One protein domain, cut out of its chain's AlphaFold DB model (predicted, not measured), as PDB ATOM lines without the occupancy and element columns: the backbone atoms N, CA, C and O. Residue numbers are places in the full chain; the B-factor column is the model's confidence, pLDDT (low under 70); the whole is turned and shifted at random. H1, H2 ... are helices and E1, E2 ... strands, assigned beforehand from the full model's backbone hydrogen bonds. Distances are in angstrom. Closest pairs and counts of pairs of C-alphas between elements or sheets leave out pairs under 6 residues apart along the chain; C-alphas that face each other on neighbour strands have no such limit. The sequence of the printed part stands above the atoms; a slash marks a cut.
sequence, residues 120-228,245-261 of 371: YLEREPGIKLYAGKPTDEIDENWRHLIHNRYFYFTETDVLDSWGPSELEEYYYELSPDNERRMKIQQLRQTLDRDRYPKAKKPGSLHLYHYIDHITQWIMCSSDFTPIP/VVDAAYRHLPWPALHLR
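AT A GLANCE: This is residues 120 to 228 and 245 to 261 of the 371 residues of an uncharacterized protein of Hyaloscypha hepaticicola (UniProt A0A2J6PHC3). Three helices make a loose core, with H3 in the middle, H1 side by side with it and running the opposite way, and H4 crossing it at a steep tilt. From H1 the chain runs out to the short helix H2 at one far end and folds back to H3 through a long link, the two passes pairing briefly at residues 151 to 152 and 173 to 174; the strand E1 and the short helix H5 make a separate arm, apart from the named helices of the core. The printed part has 126 residues with five named helices and one named strand, in the order H1, H2, H3, H4, E1, H5, and its class is mostly helix. It is loose, with a radius of gyration of the C-alphas of 17.8 A and spans of 53 by 38 by 31 A.

HOW THE PARTS SIT: Residues 122 to 127 stand free ahead of H1, residues 136 to 146. H1 touches H3, residues 178 to 191, at a shallow tilt of 27 degrees, opposite ways; their closest C-alphas are those of Ile 146 and Asn 178, 6.3 A apart. Between them in the chain comes H2, residues 155 to 162, which touches no helix. Residues 151 to 152 pair antiparallel with residues 173 to 174. H3 touches H4, residues 204 to 221, at a steep tilt of 50 degrees, opposite ways; their closest C-alphas are those of Lys 183 and Tyr 210, 5.7 A apart. H4 touches H3 with residues 207 to 214 alone. H1 and H4 are apart. E1, residues 245 to 251, pairs with no named strand and is apart from H3 and H4, and H5, residues 255 to 259, touches no helix. In H1, H2, H3 and H4 every O i to N i+4 pair is within hydrogen-bond range; in H5 0 of 1 is, and 0 of 2 O i to N i+3 pairs.

IN THESE COORDINATES: H1 begins at C-alpha 136, (-2.903, 32.773, -22.638), and is 15.1 A from first to last C-alpha. H2 measures 10.5 A in the same way, H3 20.4 A and H4, the longest helix, 25.6 A, ending at C-alpha 221, (-10.901, 4.661, -15.483). E1 measures 18.0 A, and H5 measures 6.7 A, ending at C-alpha 259, (13.914, 10.915, -27.496).

THE WHOLE: The two C-alphas farthest apart are those of Tyr 120 and Pro 164, 53.2 A. Residues 229 to 244 are not printed, and C-alphas 228 and 245 are 11.6 A apart across this cut. The links from H2 to H3 and from H3 to H4 are long. The mean pLDDT of the printed part is 80.4; it is under 70 at residues 166 to 178 and 252 to 261.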
ATOM      1  N   TYR A 120     -18.570  30.187  -7.639       91.06
ATOM      2  CA  TYR A 120     -17.172  30.388  -7.999       91.06
ATOM      3  C   TYR A 120     -16.408  29.061  -7.984       91.06
ATOM      4  O   TYR A 120     -16.846  28.078  -7.395       91.06
ATOM      5  N   LEU A 121     -15.256  29.046  -8.652       89.00
ATOM      6  CA  LEU A 121     -14.264  27.983  -8.513       89.00
ATOM      7  C   LEU A 121     -13.174  28.505  -7.587       89.00
ATOM      8  O   LEU A 121     -12.566  29.540  -7.887       89.00
ATOM      9  N   GLU A 122     -12.944  27.811  -6.479       85.50
ATOM     10  CA  GLU A 122     -11.790  28.069  -5.622       85.50
ATOM     11  C   GLU A 122     -10.499  27.623  -6.330       85.50
ATOM     12  O   GLU A 122     -10.530  26.834  -7.280       85.50
ATOM     13  N   ARG A 123      -9.361  28.223  -5.964       80.69
ATOM     14  CA  ARG A 123      -8.079  28.009  -6.647       80.69
ATOM     15  C   ARG A 123      -6.934  28.078  -5.652       80.69
ATOM     16  O   ARG A 123      -6.640  29.156  -5.137       80.69
ATOM     17  N   GLU A 124      -6.244  26.963  -5.452       81.69
ATOM     18  CA  GLU A 124      -4.984  26.977  -4.717       81.69
ATOM     19  C   GLU A 124      -3.899  27.724  -5.523       81.69
ATOM     20  O   GLU A 124      -3.734  27.472  -6.727       81.69
ATOM     21  N   PRO A 125      -3.136  28.644  -4.902       81.00
ATOM     22  CA  PRO A 125      -2.039  29.332  -5.571       81.00
ATOM     23  C   PRO A 125      -0.983  28.355  -6.109       81.00
ATOM     24  O   PRO A 125      -0.392  27.585  -5.360       81.00
ATOM     25  N   GLY A 126      -0.705  28.428  -7.414       81.88
ATOM     26  CA  GLY A 126       0.326  27.622  -8.082       81.88
ATOM     27  C   GLY A 126      -0.183  26.385  -8.835       81.88
ATOM     28  O   GLY A 126       0.587  25.801  -9.599       81.88
ATOM     29  N   ILE A 127      -1.462  26.007  -8.705       84.69
ATOM     30  CA  ILE A 127      -2.048  24.940  -9.533       84.69
ATOM     31  C   ILE A 127      -2.288  25.435 -10.967       84.69
ATOM     32  O   ILE A 127      -2.846  26.508 -11.197       84.69
ATOM     33  N   LYS A 128      -1.882  24.624 -11.953       89.56
ATOM     34  CA  LYS A 128      -2.051  24.920 -13.384       89.56
ATOM     35  C   LYS A 128      -3.517  24.855 -13.809       89.56
ATOM     36  O   LYS A 128      -4.153  23.808 -13.699       89.56
ATOM     37  N   LEU A 129      -4.023  25.945 -14.381       88.88
ATOM     38  CA  LEU A 129      -5.383  26.022 -14.907       88.88
ATOM     39  C   LEU A 129      -5.485  25.434 -16.323       88.88
ATOM     40  O   LEU A 129      -4.746  25.828 -17.227       88.88
ATOM     41  N   TYR A 130      -6.463  24.545 -16.523       90.62
ATOM     42  CA  TYR A 130      -6.817  23.960 -17.829       90.62
ATOM     43  C   TYR A 130      -8.262  24.284 -18.267       90.62
ATOM     44  O   TYR A 130      -8.655  23.971 -19.393       90.62
ATOM     45  N   ALA A 131      -9.071  24.914 -17.412       89.31
ATOM     46  CA  ALA A 131     -10.489  25.182 -17.658       89.31
ATOM     47  C   ALA A 131     -10.923  26.558 -17.118       89.31
ATOM     48  O   ALA A 131     -10.207  27.194 -16.346       89.31
ATOM     49  N   GLY A 132     -12.112  27.005 -17.533       88.31
ATOM     50  CA  GLY A 132     -12.641  28.345 -17.267       88.31
ATOM     51  C   GLY A 132     -12.504  29.281 -18.472       88.31
ATOM     52  O   GLY A 132     -12.140  28.848 -19.564       88.31
ATOM     53  N   LYS A 133     -12.809  30.573 -18.270       90.75
ATOM     54  CA  LYS A 133     -12.681  31.617 -19.304       90.75
ATOM     55  C   LYS A 133     -11.255  31.603 -19.883       90.75
ATOM     56  O   LYS A 133     -10.310  31.647 -19.095       90.75
ATOM     57  N   PRO A 134     -11.074  31.577 -21.213       93.38
ATOM     58  CA  PRO A 134      -9.773  31.336 -21.819       93.38
ATOM     59  C   PRO A 134      -8.796  32.490 -21.584       93.38
ATOM     60  O   PRO A 134      -9.136  33.666 -21.732       93.38
ATOM     61  N   THR A 135      -7.556  32.119 -21.282       94.50
ATOM     62  CA  THR A 135      -6.402  33.004 -21.098       94.50
ATOM     63  C   THR A 135      -5.195  32.425 -21.834       94.50
ATOM     64  O   THR A 135      -5.172  31.238 -22.172       94.50
ATOM     65  N   ASP A 136      -4.168  33.244 -22.061       95.44
ATOM     66  CA  ASP A 136      -2.903  32.773 -22.638       95.44
ATOM     67  C   ASP A 136      -2.197  31.754 -21.721       95.44
ATOM     68  O   ASP A 136      -1.588  30.810 -22.215       95.44
ATOM     69  N   GLU A 137      -2.375  31.869 -20.400       93.88
ATOM     70  CA  GLU A 137      -1.908  30.901 -19.395       93.88
ATOM     71  C   GLU A 137      -2.555  29.513 -19.568       93.88
ATOM     72  O   GLU A 137      -1.861  28.499 -19.589       93.88
ATOM     73  N   ILE A 138      -3.880  29.450 -19.763       94.44
ATOM     74  CA  ILE A 138      -4.587  28.184 -20.021       94.44
ATOM     75  C   ILE A 138      -4.114  27.570 -21.351       94.44
ATOM     76  O   ILE A 138      -3.942  26.355 -21.444       94.44
ATOM     77  N   ASP A 139      -3.857  28.388 -22.377       94.88
ATOM     78  CA  ASP A 139      -3.303  27.908 -23.650       94.88
ATOM     79  C   ASP A 139      -1.839  27.441 -23.546       94.88
ATOM     80  O   ASP A 139      -1.453  26.506 -24.251       94.88
ATOM     81  N   GLU A 140      -1.037  28.032 -22.658       94.88
ATOM     82  CA  GLU A 140       0.312  27.570 -22.306       94.88
ATOM     83  C   GLU A 140       0.264  26.221 -21.577       94.88
ATOM     84  O   GLU A 140       0.908  25.258 -21.997       94.88
ATOM     85  N   ASN A 141      -0.581  26.101 -20.548       94.25
ATOM     86  CA  ASN A 141      -0.779  24.861 -19.796       94.25
ATOM     87  C   ASN A 141      -1.245  23.713 -20.710       94.25
ATOM     88  O   ASN A 141      -0.656  22.630 -20.686       94.25
ATOM     89  N   TRP A 142      -2.227  23.949 -21.589       93.00
ATOM     90  CA  TRP A 142      -2.658  22.955 -22.581       93.00
ATOM     91  C   TRP A 142      -1.576  22.591 -23.597       93.00
ATOM     92  O   TRP A 142      -1.484  21.432 -24.004       93.00
ATOM     93  N   ARG A 143      -0.745  23.551 -24.014       91.12
ATOM     94  CA  ARG A 143       0.360  23.291 -24.941       91.12
ATOM     95  C   ARG A 143       1.451  22.458 -24.272       91.12
ATOM     96  O   ARG A 143       1.864  21.471 -24.869       91.12
ATOM     97  N   HIS A 144       1.815  22.733 -23.020       89.62
ATOM     98  CA  HIS A 144       2.663  21.838 -22.224       89.62
ATOM     99  C   HIS A 144       2.050  20.439 -22.025       89.62
ATOM    100  O   HIS A 144       2.784  19.456 -21.998       89.62
ATOM    101  N   LEU A 145       0.724  20.312 -21.930       87.00
ATOM    102  CA  LEU A 145       0.056  19.015 -21.754       87.00
ATOM    103  C   LEU A 145      -0.030  18.172 -23.050       87.00
ATOM    104  O   LEU A 145      -0.218  16.958 -22.976       87.00
ATOM    105  N   ILE A 146       0.092  18.802 -24.229       86.56
ATOM    106  CA  ILE A 146      -0.108  18.178 -25.558       86.56
ATOM    107  C   ILE A 146       1.168  18.187 -26.436       86.56
ATOM    108  O   ILE A 146       1.213  17.506 -27.467       86.56
ATOM    109  N   HIS A 147       2.216  18.935 -26.063       82.81
ATOM    110  CA  HIS A 147       3.497  18.926 -26.782       82.81
ATOM    111  C   HIS A 147       4.152  17.536 -26.777       82.81
ATOM    112  O   HIS A 147       3.873  16.709 -25.914       82.81
ATOM    113  N   ASN A 148       4.999  17.287 -27.778       75.25
ATOM    114  CA  ASN A 148       5.764  16.050 -27.982       75.25
ATOM    115  C   ASN A 148       4.950  14.741 -28.004       75.25
ATOM    116  O   ASN A 148       5.546  13.677 -28.064       75.25
ATOM    117  N   ARG A 149       3.609  14.800 -28.023       75.00
ATOM    118  CA  ARG A 149       2.702  13.660 -27.799       75.00
ATOM    119  C   ARG A 149       2.942  12.381 -28.604       75.00
ATOM    120  O   ARG A 149       2.481  11.331 -28.164       75.00
ATOM    121  N   TYR A 150       3.579  12.498 -29.765       75.88
ATOM    122  CA  TYR A 150       3.919  11.390 -30.643       75.88
ATOM    123  C   TYR A 150       5.339  10.907 -30.358       75.88
ATOM    124  O   TYR A 150       6.280  11.706 -30.349       75.88
ATOM    125  N   PHE A 151       5.503   9.600 -30.185       76.31
ATOM    126  CA  PHE A 151       6.811   8.961 -30.110       76.31
ATOM    127  C   PHE A 151       6.856   7.714 -30.992       76.31
ATOM    128  O   PHE A 151       5.819   7.179 -31.379       76.31
ATOM    129  N   TYR A 152       8.072   7.288 -31.330       77.19
ATOM    130  CA  TYR A 152       8.299   6.114 -32.162       77.19
ATOM    131  C   TYR A 152       8.431   4.867 -31.294       77.19
ATOM    132  O   TYR A 152       9.277   4.825 -30.401       77.19
ATOM    133  N   PHE A 153       7.589   3.872 -31.562       75.94
ATOM    134  CA  PHE A 153       7.725   2.523 -31.014       75.94
ATOM    135  C   PHE A 153       8.918   1.806 -31.670       75.94
ATOM    136  O   PHE A 153       9.274   2.097 -32.814       75.94
ATOM    137  N   THR A 154       9.539   0.861 -30.966       79.25
ATOM    138  CA  THR A 154      10.435  -0.130 -31.583       79.25
ATOM    139  C   THR A 154       9.635  -1.305 -32.147       79.25
ATOM    140  O   THR A 154       8.504  -1.545 -31.733       79.25
ATOM    141  N   GLU A 155      10.237  -2.083 -33.049       80.38
ATOM    142  CA  GLU A 155       9.664  -3.344 -33.547       80.38
ATOM    143  C   GLU A 155       9.246  -4.277 -32.394       80.38
ATOM    144  O   GLU A 155       8.152  -4.832 -32.404       80.38
ATOM    145  N   THR A 156      10.062  -4.363 -31.336       82.44
ATOM    146  CA  THR A 156       9.739  -5.131 -30.125       82.44
ATOM    147  C   THR A 156       8.560  -4.562 -29.337       82.44
ATOM    148  O   THR A 156       7.756  -5.343 -28.842       82.44
ATOM    149  N   ASP A 157       8.404  -3.234 -29.255       80.25
ATOM    150  CA  ASP A 157       7.242  -2.619 -28.592       80.25
ATOM    151  C   ASP A 157       5.942  -2.891 -29.381       80.25
ATOM    152  O   ASP A 157       4.878  -3.050 -28.782       80.25
ATOM    153  N   VAL A 158       6.017  -2.962 -30.721       80.19
ATOM    154  CA  VAL A 158       4.876  -3.304 -31.595       80.19
ATOM    155  C   VAL A 158       4.507  -4.783 -31.455       80.19
ATOM    156  O   VAL A 158       3.340  -5.100 -31.235       80.19
ATOM    157  N   LEU A 159       5.493  -5.685 -31.512       82.94
ATOM    158  CA  LEU A 159       5.288  -7.129 -31.352       82.94
ATOM    159  C   LEU A 159       4.713  -7.505 -29.978       82.94
ATOM    160  O   LEU A 159       3.872  -8.396 -29.904       82.94
ATOM    161  N   ASP A 160       5.136  -6.825 -28.911       82.19
ATOM    162  CA  ASP A 160       4.631  -7.015 -27.542       82.19
ATOM    163  C   ASP A 160       3.191  -6.490 -27.366       82.19
ATOM    164  O   ASP A 160       2.398  -7.085 -26.639       82.19
ATOM    165  N   SER A 161       2.828  -5.409 -28.068       81.56
ATOM    166  CA  SER A 161       1.520  -4.745 -27.923       81.56
ATOM    167  C   SER A 161       0.423  -5.284 -28.861       81.56
ATOM    168  O   SER A 161      -0.744  -5.298 -28.471       81.56
ATOM    169  N   TRP A 162       0.775  -5.708 -30.084       82.44
ATOM    170  CA  TRP A 162      -0.174  -6.120 -31.146       82.44
ATOM    171  C   TRP A 162       0.180  -7.443 -31.846       82.44
ATOM    172  O   TRP A 162      -0.623  -7.981 -32.606       82.44
ATOM    173  N   GLY A 163       1.359  -8.016 -31.587       83.38
ATOM    174  CA  GLY A 163       1.793  -9.261 -32.221       83.38
ATOM    175  C   GLY A 163       2.278  -9.110 -33.675       83.38
ATOM    176  O   GLY A 163       2.341  -8.012 -34.229       83.38
ATOM    177  N   PRO A 164       2.674 -10.227 -34.317       79.12
ATOM    178  CA  PRO A 164       3.380 -10.210 -35.602       79.12
ATOM    179  C   PRO A 164       2.496  -9.912 -36.820       79.12
ATOM    180  O   PRO A 164       3.025  -9.591 -37.880       79.12
ATOM    181  N   SER A 165       1.171 -10.016 -36.701       70.19
ATOM    182  CA  SER A 165       0.228  -9.762 -37.800       70.19
ATOM    183  C   SER A 165       0.066  -8.285 -38.156       70.19
ATOM    184  O   SER A 165      -0.425  -7.982 -39.238       70.19
ATOM    185  N   GLU A 166       0.461  -7.374 -37.267       65.62
ATOM    186  CA  GLU A 166       0.169  -5.937 -37.381       65.62
ATOM    187  C   GLU A 166       1.421  -5.095 -37.735       65.62
ATOM    188  O   GLU A 166       1.347  -3.876 -37.885       65.62
ATOM    189  N   LEU A 167       2.573  -5.745 -37.958       64.75
ATOM    190  CA  LEU A 167       3.874  -5.088 -38.168       64.75
ATOM    191  C   LEU A 167       3.966  -4.229 -39.449       64.75
ATOM    192  O   LEU A 167       4.731  -3.268 -39.483       64.75
ATOM    193  N   GLU A 168       3.211  -4.566 -40.501       65.25
ATOM    194  CA  GLU A 168       3.218  -3.826 -41.778       65.25
ATOM    195  C   GLU A 168       2.195  -2.675 -41.832       65.25
ATOM    196  O   GLU A 168       2.352  -1.755 -42.636       65.25
ATOM    197  N   GLU A 169       1.151  -2.698 -40.994       62.00
ATOM    198  CA  GLU A 169       0.053  -1.717 -41.043       62.00
ATOM    199  C   GLU A 169       0.293  -0.511 -40.115       62.00
ATOM    200  O   GLU A 169      -0.090   0.622 -40.434       62.00
ATOM    201  N   TYR A 170       0.977  -0.714 -38.984       57.56
ATOM    202  CA  TYR A 170       1.155   0.328 -37.975       57.56
ATOM    203  C   TYR A 170       2.395   1.187 -38.229       57.56
ATOM    204  O   TYR A 170       3.535   0.815 -37.951       57.56
ATOM    205  N   TYR A 171       2.155   2.425 -38.660       55.16
ATOM    206  CA  TYR A 171       3.164   3.476 -38.598       55.16
ATOM    207  C   TYR A 171       3.579   3.712 -37.141       55.16
ATOM    208  O   TYR A 171       2.747   4.051 -36.304       55.16
ATOM    209  N   TYR A 172       4.884   3.628 -36.872       57.31
ATOM    210  CA  TYR A 172       5.504   3.737 -35.544       57.31
ATOM    211  C   TYR A 172       5.126   4.977 -34.702       57.31
ATOM    212  O   TYR A 172       5.479   5.025 -33.527       57.31
ATOM    213  N   GLU A 173       4.480   6.001 -35.276       58.06
ATOM    214  CA  GLU A 173       4.200   7.300 -34.647       58.06
ATOM    215  C   GLU A 173       2.895   7.299 -33.829       58.06
ATOM    216  O   GLU A 173       1.869   7.844 -34.242       58.06
ATOM    217  N   LEU A 174       2.934   6.701 -32.637       62.56
ATOM    218  CA  LEU A 174       1.771   6.586 -31.753       62.56
ATOM    219  C   LEU A 174       1.738   7.657 -30.655       62.56
ATOM    220  O   LEU A 174       2.750   8.231 -30.253       62.56
ATOM    221  N   SER A 175       0.524   7.938 -30.171       59.28
ATOM    222  CA  SER A 175       0.217   8.968 -29.166       59.28
ATOM    223  C   SER A 175      -0.709   8.414 -28.061       59.28
ATOM    224  O   SER A 175      -1.837   8.907 -27.898       59.28
ATOM    225  N   PRO A 176      -0.270   7.392 -27.293       55.78
ATOM    226  CA  PRO A 176      -1.046   6.855 -26.175       55.78
ATOM    227  C   PRO A 176      -1.395   7.961 -25.166       55.78
ATOM    228  O   PRO A 176      -0.588   8.854 -24.896       55.78
ATOM    229  N   ASP A 177      -2.639   7.934 -24.676       57.31
ATOM    230  CA  ASP A 177      -3.349   8.959 -23.882       57.31
ATOM    231  C   ASP A 177      -3.442  10.387 -24.450       57.31
ATOM    232  O   ASP A 177      -4.466  11.056 -24.284       57.31
ATOM    233  N   ASN A 178      -2.424  10.892 -25.139       60.88
ATOM    234  CA  ASN A 178      -2.380  12.286 -25.571       60.88
ATOM    235  C   ASN A 178      -3.392  12.621 -26.686       60.88
ATOM    236  O   ASN A 178      -3.784  13.781 -26.827       60.88
ATOM    237  N   GLU A 179      -3.890  11.616 -27.414       71.25
ATOM    238  CA  GLU A 179      -5.083  11.729 -28.264       71.25
ATOM    239  C   GLU A 179      -6.297  12.223 -27.457       71.25
ATOM    240  O   GLU A 179      -6.930  13.210 -27.828       71.25
ATOM    241  N   ARG A 180      -6.588  11.594 -26.306       77.88
ATOM    242  CA  ARG A 180      -7.724  11.936 -25.425       77.88
ATOM    243  C   ARG A 180      -7.625  13.395 -24.967       77.88
ATOM    244  O   ARG A 180      -8.586  14.157 -25.073       77.88
ATOM    245  N   ARG A 181      -6.419  13.819 -24.571       82.31
ATOM    246  CA  ARG A 181      -6.094  15.209 -24.190       82.31
ATOM    247  C   ARG A 181      -6.336  16.190 -25.347       82.31
ATOM    248  O   ARG A 181      -6.920  17.253 -25.143       82.31
ATOM    249  N   MET A 182      -5.959  15.822 -26.574       83.62
ATOM    250  CA  MET A 182      -6.205  16.629 -27.774       83.62
ATOM    251  C   MET A 182      -7.703  16.757 -28.108       83.62
ATOM    252  O   MET A 182      -8.149  17.849 -28.471       83.62
ATOM    253  N   LYS A 183      -8.489  15.683 -27.935       85.81
ATOM    254  CA  LYS A 183      -9.955  15.688 -28.109       85.81
ATOM    255  C   LYS A 183     -10.624  16.675 -27.131       85.81
ATOM    256  O   LYS A 183     -11.449  17.487 -27.555       85.81
ATOM    257  N   ILE A 184     -10.187  16.712 -25.865       89.06
ATOM    258  CA  ILE A 184     -10.664  17.681 -24.853       89.06
ATOM    259  C   ILE A 184     -10.267  19.129 -25.207       89.06
ATOM    260  O   ILE A 184     -11.114  20.024 -25.172       89.06
ATOM    261  N   GLN A 185      -9.018  19.381 -25.617       89.94
ATOM    262  CA  GLN A 185      -8.567  20.721 -26.034       89.94
ATOM    263  C   GLN A 185      -9.377  21.265 -27.226       89.94
ATOM    264  O   GLN A 185      -9.749  22.439 -27.237       89.94
ATOM    265  N   GLN A 186      -9.698  20.426 -28.217       88.88
ATOM    266  CA  GLN A 186     -10.557  20.822 -29.340       88.88
ATOM    267  C   GLN A 186     -12.008  21.097 -28.920       88.88
ATOM    268  O   GLN A 186     -12.654  21.975 -29.502       88.88
ATOM    269  N   LEU A 187     -12.526  20.388 -27.910       89.94
ATOM    270  CA  LEU A 187     -13.837  20.673 -27.327       89.94
ATOM    271  C   LEU A 187     -13.834  22.045 -26.630       89.94
ATOM    272  O   LEU A 187     -14.691  22.872 -26.939       89.94
ATOM    273  N   ARG A 188     -12.820  22.348 -25.803       91.25
ATOM    274  CA  ARG A 188     -12.645  23.669 -25.164       91.25
ATOM    275  C   ARG A 188     -12.563  24.798 -26.197       91.25
ATOM    276  O   ARG A 188     -13.350  25.738 -26.146       91.25
ATOM    277  N   GLN A 189     -11.706  24.657 -27.212       91.25
ATOM    278  CA  GLN A 189     -11.611  25.612 -28.329       91.25
ATOM    279  C   GLN A 189     -12.900  25.723 -29.168       91.25
ATOM    280  O   GLN A 189     -13.044  26.644 -29.973       91.25
ATOM    281  N   THR A 190     -13.842  24.789 -29.012       90.31
ATOM    282  CA  THR A 190     -15.150  24.835 -29.671       90.31
ATOM    283  C   THR A 190     -16.209  25.585 -28.867       90.31
ATOM    284  O   THR A 190     -17.128  26.112 -29.492       90.31
ATOM    285  N   LEU A 191     -16.050  25.705 -27.547       90.62
ATOM    286  CA  LEU A 191     -16.881  26.563 -26.699       90.62
ATOM    287  C   LEU A 191     -16.506  28.044 -26.900       90.62
ATOM    288  O   LEU A 191     -17.358  28.866 -27.229       90.62
ATOM    289  N   ASP A 192     -15.215  28.370 -26.811       92.19
ATOM    290  CA  ASP A 192     -14.700  29.747 -26.839       92.19
ATOM    291  C   ASP A 192     -14.408  30.279 -28.259       92.19
ATOM    292  O   ASP A 192     -13.284  30.666 -28.601       92.19
ATOM    293  N   ARG A 193     -15.417  30.285 -29.137       89.19
ATOM    294  CA  ARG A 193     -15.212  30.567 -30.574       89.19
ATOM    295  C   ARG A 193     -14.659  31.960 -30.895       89.19
ATOM    296  O   ARG A 193     -13.898  32.070 -31.855       89.19
ATOM    297  N   ASP A 194     -14.956  32.968 -30.078       92.44
ATOM    298  CA  ASP A 194     -14.454  34.340 -30.257       92.44
ATOM    299  C   ASP A 194     -12.944  34.457 -29.977       92.44
ATOM    300  O   ASP A 194     -12.241  35.240 -30.614       92.44
ATOM    301  N   ARG A 195     -12.423  33.632 -29.057       94.12
ATOM    302  CA  ARG A 195     -10.989  33.508 -28.746       94.12
ATOM    303  C   ARG A 195     -10.261  32.649 -29.783       94.12
ATOM    304  O   ARG A 195      -9.106  32.931 -30.101       94.12
ATOM    305  N   TYR A 196     -10.923  31.623 -30.327       92.88
ATOM    306  CA  TYR A 196     -10.323  30.650 -31.251       92.88
ATOM    307  C   TYR A 196     -10.955  30.637 -32.665       92.88
ATOM    308  O   TYR A 196     -11.266  29.559 -33.189       92.88
ATOM    309  N   PRO A 197     -11.094  31.784 -33.368       88.12
ATOM    310  CA  PRO A 197     -11.759  31.837 -34.676       88.12
ATOM    311  C   PRO A 197     -10.994  31.073 -35.771       88.12
ATOM    312  O   PRO A 197     -11.589  30.627 -36.748       88.12
ATOM    313  N   LYS A 198      -9.677  30.885 -35.599       85.12
ATOM    314  CA  LYS A 198      -8.811  30.107 -36.504       85.12
ATOM    315  C   LYS A 198      -8.743  28.609 -36.167       85.12
ATOM    316  O   LYS A 198      -8.177  27.851 -36.952       85.12
ATOM    317  N   ALA A 199      -9.279  28.158 -35.029       81.62
ATOM    318  CA  ALA A 199      -9.255  26.737 -34.682       81.62
ATOM    319  C   ALA A 199     -10.206  25.965 -35.604       81.62
ATOM    320  O   ALA A 199     -11.414  26.222 -35.603       81.62
ATOM    321  N   LYS A 200      -9.665  25.016 -36.386       78.75
ATOM    322  CA  LYS A 200     -10.423  24.164 -37.319       78.75
ATOM    323  C   LYS A 200     -11.682  23.648 -36.622       78.75
ATOM    324  O   LYS A 200     -11.588  22.992 -35.591       78.75
ATOM    325  N   LYS A 201     -12.865  23.984 -37.146       77.62
ATOM    326  CA  LYS A 201     -14.132  23.551 -36.551       77.62
ATOM    327  C   LYS A 201     -14.306  22.046 -36.806       77.62
ATOM    328  O   LYS A 201     -14.463  21.679 -37.974       77.62
ATOM    329  N   PRO A 202     -14.274  21.173 -35.782       80.69
ATOM    330  CA  PRO A 202     -14.649  19.778 -35.969       80.69
ATOM    331  C   PRO A 202     -16.120  19.701 -36.404       80.69
ATOM    332  O   PRO A 202     -16.956  20.500 -35.972       80.69
ATOM    333  N   GLY A 203     -16.444  18.743 -37.275       85.25
ATOM    334  CA  GLY A 203     -17.838  18.440 -37.604       85.25
ATOM    335  C   GLY A 203     -18.588  17.928 -36.371       85.25
ATOM    336  O   GLY A 203     -17.973  17.369 -35.464       85.25
ATOM    337  N   SER A 204     -19.915  18.072 -36.343       87.94
ATOM    338  CA  SER A 204     -20.757  17.591 -35.232       87.94
ATOM    339  C   SER A 204     -20.522  16.110 -34.921       87.94
ATOM    340  O   SER A 204     -20.337  15.757 -33.763       87.94
ATOM    341  N   LEU A 205     -20.410  15.264 -35.952       91.38
ATOM    342  CA  LEU A 205     -20.050  13.847 -35.820       91.38
ATOM    343  C   LEU A 205     -18.725  13.631 -35.066       91.38
ATOM    344  O   LEU A 205     -18.624  12.734 -34.236       91.38
ATOM    345  N   HIS A 206     -17.718  14.470 -35.321       87.38
ATOM    346  CA  HIS A 206     -16.407  14.364 -34.681       87.38
ATOM    347  C   HIS A 206     -16.453  14.840 -33.218       87.38
ATOM    348  O   HIS A 206     -15.808  14.241 -32.366       87.38
ATOM    349  N   LEU A 207     -17.283  15.846 -32.905       88.00
ATOM    350  CA  LEU A 207     -17.565  16.258 -31.523       88.00
ATOM    351  C   LEU A 207     -18.305  15.168 -30.735       88.00
ATOM    352  O   LEU A 207     -17.936  14.904 -29.596       88.00
ATOM    353  N   TYR A 208     -19.298  14.497 -31.332       90.69
ATOM    354  CA  TYR A 208     -19.973  13.364 -30.687       90.69
ATOM    355  C   TYR A 208     -19.011  12.197 -30.435       90.69
ATOM    356  O   TYR A 208     -18.962  11.696 -29.319       90.69
ATOM    357  N   HIS A 209     -18.175  11.843 -31.414       90.62
ATOM    358  CA  HIS A 209     -17.094  10.860 -31.258       90.62
ATOM    359  C   HIS A 209     -16.081  11.245 -30.155       90.62
ATOM    360  O   HIS A 209     -15.547  10.372 -29.475       90.62
ATOM    361  N   TYR A 210     -15.815  12.538 -29.937       90.12
ATOM    362  CA  TYR A 210     -14.962  12.988 -28.828       90.12
ATOM    363  C   TYR A 210     -15.651  12.821 -27.471       90.12
ATOM    364  O   TYR A 210     -15.015  12.342 -26.538       90.12
ATOM    365  N   ILE A 211     -16.931  13.192 -27.368       90.69
ATOM    366  CA  ILE A 211     -17.728  13.027 -26.142       90.69
ATOM    367  C   ILE A 211     -17.826  11.542 -25.779       90.69
ATOM    368  O   ILE A 211     -17.511  11.186 -24.652       90.69
ATOM    369  N   ASP A 212     -18.152  10.683 -26.746       92.88
ATOM    370  CA  ASP A 212     -18.222   9.227 -26.590       92.88
ATOM    371  C   ASP A 212     -16.895   8.634 -26.079       92.88
ATOM    372  O   ASP A 212     -16.869   7.980 -25.039       92.88
ATOM    373  N   HIS A 213     -15.757   8.965 -26.703       89.88
ATOM    374  CA  HIS A 213     -14.443   8.534 -26.206       89.88
ATOM    375  C   HIS A 213     -14.105   9.029 -24.793       89.88
ATOM    376  O   HIS A 213     -13.435   8.313 -24.049       89.88
ATOM    377  N   ILE A 214     -14.513  10.249 -24.428       89.88
ATOM    378  CA  ILE A 214     -14.313  10.785 -23.075       89.88
ATOM    379  C   ILE A 214     -15.199  10.018 -22.083       89.88
ATOM    380  O   ILE A 214     -14.716   9.633 -21.022       89.88
ATOM    381  N   THR A 215     -16.454   9.734 -22.437       90.69
ATOM    382  CA  THR A 215     -17.384   8.946 -21.618       90.69
ATOM    383  C   THR A 215     -16.888   7.513 -21.423       90.69
ATOM    384  O   THR A 215     -16.821   7.057 -20.286       90.69
ATOM    385  N   GLN A 216     -16.468   6.824 -22.489       90.88
ATOM    386  CA  GLN A 216     -15.864   5.488 -22.411       90.88
ATOM    387  C   GLN A 216     -14.610   5.486 -21.531       90.88
ATOM    388  O   GLN A 216     -14.477   4.630 -20.663       90.88
ATOM    389  N   TRP A 217     -13.711   6.462 -21.709       87.50
ATOM    390  CA  TRP A 217     -12.510   6.570 -20.882       87.50
ATOM    391  C   TRP A 217     -12.851   6.754 -19.399       87.50
ATOM    392  O   TRP A 217     -12.348   5.990 -18.585       87.50
ATOM    393  N   ILE A 218     -13.760   7.677 -19.060       87.62
ATOM    394  CA  ILE A 218     -14.211   7.892 -17.676       87.62
ATOM    395  C   ILE A 218     -14.847   6.619 -17.098       87.62
ATOM    396  O   ILE A 218     -14.523   6.249 -15.978       87.62
ATOM    397  N   MET A 219     -15.703   5.910 -17.843       86.94
ATOM    398  CA  MET A 219     -16.308   4.659 -17.359       86.94
ATOM    399  C   MET A 219     -15.277   3.543 -17.131       86.94
ATOM    400  O   MET A 219     -15.443   2.748 -16.212       86.94
ATOM    401  N   CYS A 220     -14.211   3.485 -17.936       86.44
ATOM    402  CA  CYS A 220     -13.144   2.491 -17.795       86.44
ATOM    403  C   CYS A 220     -12.037   2.886 -16.801       86.44
ATOM    404  O   CYS A 220     -11.261   2.016 -16.417       86.44
ATOM    405  N   SER A 221     -11.930   4.162 -16.411       85.31
ATOM    406  CA  SER A 221     -10.901   4.661 -15.483       85.31
ATOM    407  C   SER A 221     -11.455   5.321 -14.217       85.31
ATOM    408  O   SER A 221     -10.700   5.977 -13.501       85.31
ATOM    409  N   SER A 222     -12.760   5.208 -13.955       82.62
ATOM    410  CA  SER A 222     -13.348   5.593 -12.671       82.62
ATOM    411  C   SER A 222     -12.943   4.585 -11.603       82.62
ATOM    412  O   SER A 222     -12.940   3.375 -11.838       82.62
ATOM    413  N   ASP A 223     -12.662   5.088 -10.410       83.69
ATOM    414  CA  ASP A 223     -12.699   4.290  -9.195       83.69
ATOM    415  C   ASP A 223     -14.136   4.270  -8.623       83.69
ATOM    416  O   ASP A 223     -15.096   4.710  -9.269       83.69
ATOM    417  N   PHE A 224     -14.279   3.746  -7.404       84.44
ATOM    418  CA  PHE A 224     -15.496   3.849  -6.594       84.44
ATOM    419  C   PHE A 224     -15.311   4.825  -5.415       84.44
ATOM    420  O   PHE A 224     -15.930   4.640  -4.366       84.44
ATOM    421  N   THR A 225     -14.450   5.843  -5.546       84.75
ATOM    422  CA  THR A 225     -14.206   6.805  -4.462       84.75
ATOM    423  C   THR A 225     -15.486   7.616  -4.210       84.75
ATOM    424  O   THR A 225     -15.986   8.287  -5.117       84.75
ATOM    425  N   PRO A 226     -16.080   7.552  -3.000       88.62
ATOM    426  CA  PRO A 226     -17.380   8.155  -2.739       88.62
ATOM    427  C   PRO A 226     -17.262   9.678  -2.662       88.62
ATOM    428  O   PRO A 226     -16.769  10.220  -1.675       88.62
ATOM    429  N   ILE A 227     -17.767  10.378  -3.679       91.38
ATOM    430  CA  ILE A 227     -17.836  11.843  -3.676       91.38
ATOM    431  C   ILE A 227     -19.009  12.275  -2.773       91.38
ATOM    432  O   ILE A 227     -20.162  11.950  -3.082       91.38
ATOM    433  N   PRO A 228     -18.762  12.973  -1.648       94.75
ATOM    434  CA  PRO A 228     -19.810  13.344  -0.705       94.75
ATOM    435  C   PRO A 228     -20.639  14.533  -1.209       94.75
ATOM    436  O   PRO A 228     -20.294  15.209  -2.181       94.75
ATOM    437  N   VAL A 245      -9.518  13.840  -1.695       88.00
ATOM    438  CA  VAL A 245      -8.259  13.124  -1.938       88.00
ATOM    439  C   VAL A 245      -8.580  11.764  -2.554       88.00
ATOM    440  O   VAL A 245      -9.350  11.000  -1.975       88.00
ATOM    441  N   VAL A 246      -7.977  11.462  -3.705       85.31
ATOM    442  CA  VAL A 246      -8.142  10.187  -4.420       85.31
ATOM    443  C   VAL A 246      -6.784   9.536  -4.696       85.31
ATOM    444  O   VAL A 246      -5.776  10.229  -4.882       85.31
ATOM    445  N   ASP A 247      -6.744   8.205  -4.747       83.81
ATOM    446  CA  ASP A 247      -5.556   7.439  -5.137       83.81
ATOM    447  C   ASP A 247      -5.417   7.426  -6.670       83.81
ATOM    448  O   ASP A 247      -6.117   6.694  -7.370       83.81
ATOM    449  N   ALA A 248      -4.501   8.232  -7.217       83.06
ATOM    450  CA  ALA A 248      -4.310   8.354  -8.660       83.06
ATOM    451  C   ALA A 248      -3.074   7.588  -9.158       83.06
ATOM    452  O   ALA A 248      -1.939   7.834  -8.735       83.06
ATOM    453  N   ALA A 249      -3.291   6.727 -10.154       78.75
ATOM    454  CA  ALA A 249      -2.227   6.115 -10.940       78.75
ATOM    455  C   ALA A 249      -1.562   7.173 -11.834       78.75
ATOM    456  O   ALA A 249      -2.150   7.647 -12.811       78.75
ATOM    457  N   TYR A 250      -0.329   7.560 -11.512       75.06
ATOM    458  CA  TYR A 250       0.407   8.576 -12.250       75.06
ATOM    459  C   TYR A 250       1.506   7.961 -13.119       75.06
ATOM    460  O   TYR A 250       2.491   7.398 -12.637       75.06
ATOM    461  N   ARG A 251       1.334   8.116 -14.433       71.56
ATOM    462  CA  ARG A 251       2.214   7.580 -15.476       71.56
ATOM    463  C   ARG A 251       3.287   8.611 -15.816       71.56
ATOM    464  O   ARG A 251       3.091   9.464 -16.687       71.56
ATOM    465  N   HIS A 252       4.412   8.562 -15.107       59.38
ATOM    466  CA  HIS A 252       5.568   9.412 -15.382       59.38
ATOM    467  C   HIS A 252       6.341   8.864 -16.592       59.38
ATOM    468  O   HIS A 252       7.426   8.341 -16.423       59.38
ATOM    469  N   LEU A 253       5.835   9.003 -17.826       56.09
ATOM    470  CA  LEU A 253       6.669   8.700 -19.002       56.09
ATOM    471  C   LEU A 253       7.924   9.603 -18.983       56.09
ATOM    472  O   LEU A 253       7.774  10.831 -19.083       56.09
ATOM    473  N   PRO A 254       9.151   9.052 -18.870       48.72
ATOM    474  CA  PRO A 254      10.368   9.845 -18.843       48.72
ATOM    475  C   PRO A 254      10.696  10.296 -20.269       48.72
ATOM    476  O   PRO A 254      11.493   9.685 -20.979       48.72
ATOM    477  N   TRP A 255      10.088  11.408 -20.689       49.00
ATOM    478  CA  TRP A 255      10.276  12.035 -22.004       49.00
ATOM    479  C   TRP A 255      11.735  12.101 -22.513       49.00
ATOM    480  O   TRP A 255      11.936  11.872 -23.708       49.00
ATOM    481  N   PRO A 256      12.771  12.337 -21.675       45.50
ATOM    482  CA  PRO A 256      14.164  12.280 -22.129       45.50
ATOM    483  C   PRO A 256      14.614  10.905 -22.656       45.50
ATOM    484  O   PRO A 256      15.436  10.852 -23.568       45.50
ATOM    485  N   ALA A 257      14.084   9.801 -22.118       43.12
ATOM    486  CA  ALA A 257      14.538   8.446 -22.440       43.12
ATOM    487  C   ALA A 257      14.114   7.996 -23.848       43.12
ATOM    488  O   ALA A 257      14.923   7.426 -24.582       43.12
ATOM    489  N   LEU A 258      12.876   8.296 -24.264       48.00
ATOM    490  CA  LEU A 258      12.383   7.924 -25.597       48.00
ATOM    491  C   LEU A 258      13.006   8.769 -26.721       48.00
ATOM    492  O   LEU A 258      13.200   8.279 -27.833       48.00
ATOM    493  N   HIS A 259      13.369  10.029 -26.458       49.22
ATOM    494  CA  HIS A 259      13.914  10.915 -27.496       49.22
ATOM    495  C   HIS A 259      15.323  10.537 -27.988       49.22
ATOM    496  O   HIS A 259      15.697  10.946 -29.089       49.22
ATOM    497  N   LEU A 260      16.077   9.716 -27.245       45.16
ATOM    498  CA  LEU A 260      17.389   9.210 -27.675       45.16
ATOM    499  C   LEU A 260      17.307   8.092 -28.734       45.16
ATOM    500  O   LEU A 260      18.324   7.766 -29.341       45.16
ATOM    501  N   ARG A 261      16.118   7.528 -29.000       49.19
ATOM    502  CA  ARG A 261      15.902   6.463 -29.999       49.19
ATOM    503  C   ARG A 261      15.173   6.948 -31.257       49.19
ATOM    504  O   ARG A 261      14.255   6.296 -31.740       49.19
TER     505      ARG A 261